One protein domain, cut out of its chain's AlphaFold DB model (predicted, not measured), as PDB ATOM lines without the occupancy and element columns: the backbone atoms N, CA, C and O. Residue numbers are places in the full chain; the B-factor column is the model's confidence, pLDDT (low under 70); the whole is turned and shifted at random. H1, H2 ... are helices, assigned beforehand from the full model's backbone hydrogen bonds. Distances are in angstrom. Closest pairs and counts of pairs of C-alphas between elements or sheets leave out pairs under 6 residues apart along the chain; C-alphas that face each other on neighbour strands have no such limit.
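Overview. This is residues 80 to 120 of the 120 residues of the protein "Peptidase M12A domain-containing protein" of Diploscapter pachys (UniProt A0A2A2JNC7). This is a helical hairpin with unequal legs: the short helix H1 is side by side with the first part of the longer H2, and the chain folds back between them. The far part of H2 and the tail after it, residues 111 to 120, stick out. The printed part has 41 residues with two named helices, H1 then H2, and no named strand; the class is all helix. It is loose, with a radius of gyration of the C-alphas of 11.8 A, and spans 37 by 17 by 12 A.

Arrangement. Start at H1, residues 81 to 90, and go on to H2, residues 100 to 116. They touch, and their closest C-alphas, those of Ser 81 and Gln 106, are 5.4 A apart. They form a helical hairpin, running opposite ways at a shallow tilt of 24 degrees. In H1 and H2 every O i to N i+4 pair is within hydrogen-bond range.

Along the chain. Find C-alpha 81 at (-20.168, 11.048, -32.910); from there H1 runs 14.3 A to C-alpha 90. H2 runs 24.9 A from C-alpha 100 at (-24.224, 22.407, -41.113) to C-alpha 116 at (-30.112, 7.723, -21.918).

Size, cuts and confidence. The C-alphas farthest apart, those of Tyr 92 and His 120, are 37.2 A apart. The link between the helices, 9 residues, is short, and the printed part has no cut. Look for pLDDT under 70 at residues 94 to 97 and 113 to 120.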
ATOM      1  N   THR A  80     -20.638   6.826 -35.403       90.50
ATOM      2  CA  THR A  80     -20.460   7.408 -34.069       90.50
ATOM      3  C   THR A  80     -20.278   8.925 -34.136       90.50
ATOM      4  O   THR A  80     -19.849   9.489 -35.147       90.50
ATOM      5  N   SER A  81     -20.517   9.623 -33.020       90.56
ATOM      6  CA  SER A  81     -20.168  11.048 -32.910       90.56
ATOM      7  C   SER A  81     -18.674  11.304 -33.147       90.56
ATOM      8  O   SER A  81     -18.297  12.386 -33.591       90.56
ATOM      9  N   TYR A  82     -17.826  10.311 -32.867       92.25
ATOM     10  CA  TYR A  82     -16.390  10.373 -33.109       92.25
ATOM     11  C   TYR A  82     -16.051  10.313 -34.606       92.25
ATOM     12  O   TYR A  82     -15.201  11.073 -35.069       92.25
ATOM     13  N   ASP A  83     -16.759   9.486 -35.384       92.94
ATOM     14  CA  ASP A  83     -16.616   9.428 -36.847       92.94
ATOM     15  C   ASP A  83     -16.980  10.769 -37.494       92.94
ATOM     16  O   ASP A  83     -16.261  11.281 -38.353       92.94
ATOM     17  N   LEU A  84     -18.061  11.395 -37.023       91.81
ATOM     18  CA  LEU A  84     -18.464  12.719 -37.494       91.81
ATOM     19  C   LEU A  84     -17.467  13.817 -37.093       91.81
ATOM     20  O   LEU A  84     -17.297  14.780 -37.840       91.81
ATOM     21  N   ASN A  85     -16.814  13.698 -35.931       90.25
ATOM     22  CA  ASN A  85     -15.783  14.647 -35.497       90.25
ATOM     23  C   ASN A  85     -14.545  14.569 -36.400       90.25
ATOM     24  O   ASN A  85     -13.977  15.595 -36.769       90.25
ATOM     25  N   MET A  86     -14.178  13.360 -36.836       90.81
ATOM     26  CA  MET A  86     -13.105  13.168 -37.812       90.81
ATOM     27  C   MET A  86     -13.414  13.905 -39.123       90.81
ATOM     28  O   MET A  86     -12.573  14.666 -39.601       90.81
ATOM     29  N   LEU A  87     -14.633  13.760 -39.658       89.50
ATOM     30  CA  LEU A  87     -15.054  14.470 -40.873       89.50
ATOM     31  C   LEU A  87     -15.050  15.991 -40.689       89.50
ATOM     32  O   LEU A  87     -14.627  16.718 -41.586       89.50
ATOM     33  N   GLN A  88     -15.492  16.474 -39.528       88.31
ATOM     34  CA  GLN A  88     -15.499  17.901 -39.222       88.31
ATOM     35  C   GLN A  88     -14.084  18.491 -39.273       88.31
ATOM     36  O   GLN A  88     -13.877  19.515 -39.925       88.31
ATOM     37  N   LEU A  89     -13.116  17.825 -38.635       88.12
ATOM     38  CA  LEU A  89     -11.716  18.245 -38.649       88.12
ATOM     39  C   LEU A  89     -11.105  18.150 -40.051       88.12
ATOM     40  O   LEU A  89     -10.396  19.062 -40.464       88.12
ATOM     41  N   PHE A  90     -11.399  17.078 -40.793       88.31
ATOM     42  CA  PHE A  90     -10.832  16.850 -42.123       88.31
ATOM     43  C   PHE A  90     -11.273  17.903 -43.146       88.31
ATOM     44  O   PHE A  90     -10.455  18.410 -43.910       88.31
ATOM     45  N   TYR A  91     -12.557  18.264 -43.144       86.62
ATOM     46  CA  TYR A  91     -13.113  19.278 -44.044       86.62
ATOM     47  C   TYR A  91     -13.002  20.708 -43.492       86.62
ATOM     48  O   TYR A  91     -13.579  21.629 -44.069       86.62
ATOM     49  N   TYR A  92     -12.265  20.908 -42.393       82.12
ATOM     50  CA  TYR A  92     -12.094  22.202 -41.725       82.12
ATOM     51  C   TYR A  92     -13.424  22.883 -41.371       82.12
ATOM     52  O   TYR A  92     -13.524  24.109 -41.359       82.12
ATOM     53  N   CYS A  93     -14.450  22.096 -41.036       79.62
ATOM     54  CA  CYS A  93     -15.804  22.552 -40.718       79.62
ATOM     55  C   CYS A  93     -15.894  23.165 -39.299       79.62
ATOM     56  O   CYS A  93     -16.791  22.852 -38.505       79.62
ATOM     57  N   ASN A  94     -14.938  24.030 -38.971       69.06
ATOM     58  CA  ASN A  94     -14.707  24.592 -37.643       69.06
ATOM     59  C   ASN A  94     -15.333  25.993 -37.506       69.06
ATOM     60  O   ASN A  94     -15.467  26.496 -36.396       69.06
ATOM     61  N   SER A  95     -15.719  26.619 -38.626       65.81
ATOM     62  CA  SER A  95     -16.403  27.922 -38.679       65.81
ATOM     63  C   SER A  95     -17.921  27.758 -38.721       65.81
ATOM     64  O   SER A  95     -18.394  26.734 -39.207       65.81
ATOM     65  N   GLU A  96     -18.697  28.740 -38.243       59.59
ATOM     66  CA  GLU A  96     -20.169  28.668 -38.109       59.59
ATOM     67  C   GLU A  96     -20.894  28.156 -39.365       59.59
ATOM     68  O   GLU A  96     -21.739  27.271 -39.245       59.59
ATOM     69  N   TYR A  97     -20.478  28.582 -40.559       64.06
ATOM     70  CA  TYR A  97     -21.226  28.379 -41.810       64.06
ATOM     71  C   TYR A  97     -20.825  27.147 -42.636       64.06
ATOM     72  O   TYR A  97     -21.407  26.883 -43.685       64.06
ATOM     73  N   GLN A  98     -19.821  26.380 -42.205       71.31
ATOM     74  CA  GLN A  98     -19.361  25.206 -42.953       71.31
ATOM     75  C   GLN A  98     -19.974  23.915 -42.398       71.31
ATOM     76  O   GLN A  98     -19.954  23.673 -41.188       71.31
ATOM     77  N   CYS A  99     -20.491  23.075 -43.302       75.62
ATOM     78  CA  CYS A  99     -20.934  21.701 -43.040       75.62
ATOM     79  C   CYS A  99     -22.042  21.566 -41.973       75.62
ATOM     80  O   CYS A  99     -21.956  20.713 -41.085       75.62
ATOM     81  N   GLU A 100     -23.096  22.386 -42.065       80.06
ATOM     82  CA  GLU A 100     -24.224  22.407 -41.113       80.06
ATOM     83  C   GLU A 100     -24.814  21.014 -40.837       80.06
ATOM     84  O   GLU A 100     -25.075  20.665 -39.685       80.06
ATOM     85  N   GLN A 101     -24.925  20.173 -41.869       80.69
ATOM     86  CA  GLN A 101     -25.482  18.823 -41.739       80.69
ATOM     87  C   GLN A 101     -24.650  17.905 -40.829       80.69
ATOM     88  O   GLN A 101     -25.210  17.138 -40.041       80.69
ATOM     89  N   ILE A 102     -23.317  18.008 -40.875       79.44
ATOM     90  CA  ILE A 102     -22.419  17.202 -40.029       79.44
ATOM     91  C   ILE A 102     -22.551  17.640 -38.563       79.44
ATOM     92  O   ILE A 102     -22.642  16.800 -37.664       79.44
ATOM     93  N   LYS A 103     -22.623  18.953 -38.316       78.25
ATOM     94  CA  LYS A 103     -22.776  19.524 -36.967       78.25
ATOM     95  C   LYS A 103     -24.128  19.201 -36.339       78.25
ATOM     96  O   LYS A 103     -24.191  18.848 -35.159       78.25
ATOM     97  N   SER A 104     -25.196  19.318 -37.127       81.25
ATOM     98  CA  SER A 104     -26.553  18.971 -36.704       81.25
ATOM     99  C   SER A 104     -26.613  17.506 -36.268       81.25
ATOM    100  O   SER A 104     -27.014  17.211 -35.141       81.25
ATOM    101  N   SER A 105     -26.069  16.606 -37.095       81.75
ATOM    102  CA  SER A 105     -26.012  15.172 -36.798       81.75
ATOM    103  C   SER A 105     -25.258  14.887 -35.495       81.75
ATOM    104  O   SER A 105     -25.785  14.215 -34.612       81.75
ATOM    105  N   GLN A 106     -24.061  15.458 -35.299       81.12
ATOM    106  CA  GLN A 106     -23.321  15.294 -34.038       81.12
ATOM    107  C   GLN A 106     -24.103  15.775 -32.811       81.12
ATOM    108  O   GLN A 106     -24.053  15.139 -31.757       81.12
ATOM    109  N   SER A 107     -24.792  16.910 -32.929       82.06
ATOM    110  CA  SER A 107     -25.568  17.487 -31.830       82.06
ATOM    111  C   SER A 107     -26.721  16.569 -31.429       82.06
ATOM    112  O   SER A 107     -26.938  16.363 -30.236       82.06
ATOM    113  N   GLN A 108     -27.392  15.949 -32.404       83.69
ATOM    114  CA  GLN A 108     -28.430  14.946 -32.159       83.69
ATOM    115  C   GLN A 108     -27.872  13.719 -31.426       83.69
ATOM    116  O   GLN A 108     -28.426  13.325 -30.401       83.69
ATOM    117  N   PHE A 109     -26.729  13.170 -31.861       80.88
ATOM    118  CA  PHE A 109     -26.078  12.053 -31.158       80.88
ATOM    119  C   PHE A 109     -25.764  12.387 -29.691       80.88
ATOM    120  O   PHE A 109     -26.035  11.583 -28.802       80.88
ATOM    121  N   ARG A 110     -25.248  13.594 -29.414       77.75
ATOM    122  CA  ARG A 110     -24.961  14.047 -28.037       77.75
ATOM    123  C   ARG A 110     -26.222  14.252 -27.194       77.75
ATOM    124  O   ARG A 110     -26.165  14.116 -25.976       77.75
ATOM    125  N   GLN A 111     -27.343  14.633 -27.801       79.31
ATOM    126  CA  GLN A 111     -28.616  14.753 -27.085       79.31
ATOM    127  C   GLN A 111     -29.176  13.374 -26.723       79.31
ATOM    128  O   GLN A 111     -29.612  13.182 -25.591       79.31
ATOM    129  N   LEU A 112     -29.086  12.407 -27.642       70.94
ATOM    130  CA  LEU A 112     -29.526  11.027 -27.415       70.94
ATOM    131  C   LEU A 112     -28.714  10.311 -26.326       70.94
ATOM    132  O   LEU A 112     -29.276   9.509 -25.577       70.94
ATOM    133  N   SER A 113     -27.412  10.604 -26.214       66.69
ATOM    134  CA  SER A 113     -26.585  10.053 -25.133       66.69
ATOM    135  C   SER A 113     -27.006  10.617 -23.773       66.69
ATOM    136  O   SER A 113     -27.222   9.860 -22.835       66.69
ATOM    137  N   LYS A 114     -27.237  11.935 -23.684       68.88
ATOM    138  CA  LYS A 114     -27.704  12.586 -22.449       68.88
ATOM    139  C   LYS A 114     -29.096  12.130 -22.014       68.88
ATOM    140  O   LYS A 114     -29.362  12.068 -20.820       68.88
ATOM    141  N   SER A 115     -29.994  11.826 -22.952       63.62
ATOM    142  CA  SER A 115     -31.323  11.312 -22.603       63.62
ATOM    143  C   SER A 115     -31.283   9.881 -22.067       63.62
ATOM    144  O   SER A 115     -32.144   9.527 -21.271       63.62
ATOM    145  N   HIS A 116     -30.299   9.068 -22.473       58.44
ATOM    146  CA  HIS A 116     -30.112   7.723 -21.918       58.44
ATOM    147  C   HIS A 116     -29.610   7.764 -20.466       58.44
ATOM    148  O   HIS A 116     -30.107   7.001 -19.644       58.44
ATOM    149  N   ASP A 117     -28.731   8.708 -20.118       56.53
ATOM    150  CA  ASP A 117     -28.223   8.883 -18.744       56.53
ATOM    151  C   ASP A 117     -29.290   9.372 -17.737       56.53
ATOM    152  O   ASP A 117     -29.046   9.401 -16.534       56.53
ATOM    153  N   HIS A 118     -30.477   9.775 -18.203       53.81
ATOM    154  CA  HIS A 118     -31.610  10.180 -17.358       53.81
ATOM    155  C   HIS A 118     -32.710   9.112 -17.237       53.81
ATOM    156  O   HIS A 118     -33.728   9.366 -16.594       53.81
ATOM    157  N   MET A 119     -32.532   7.932 -17.846       49.81
ATOM    158  CA  MET A 119     -33.473   6.803 -17.743       49.81
ATOM    159  C   MET A 119     -33.010   5.698 -16.776       49.81
ATOM    160  O   MET A 119     -33.657   4.651 -16.701       49.81
ATOM    161  N   HIS A 120     -31.932   5.933 -16.023       43.78
ATOM    162  CA  HIS A 120     -31.434   5.052 -14.964       43.78
ATOM    163  C   HIS A 120     -31.364   5.768 -13.617       43.78
ATOM    164  O   HIS A 120     -30.951   6.949 -13.593       43.78
TER     165      HIS A 120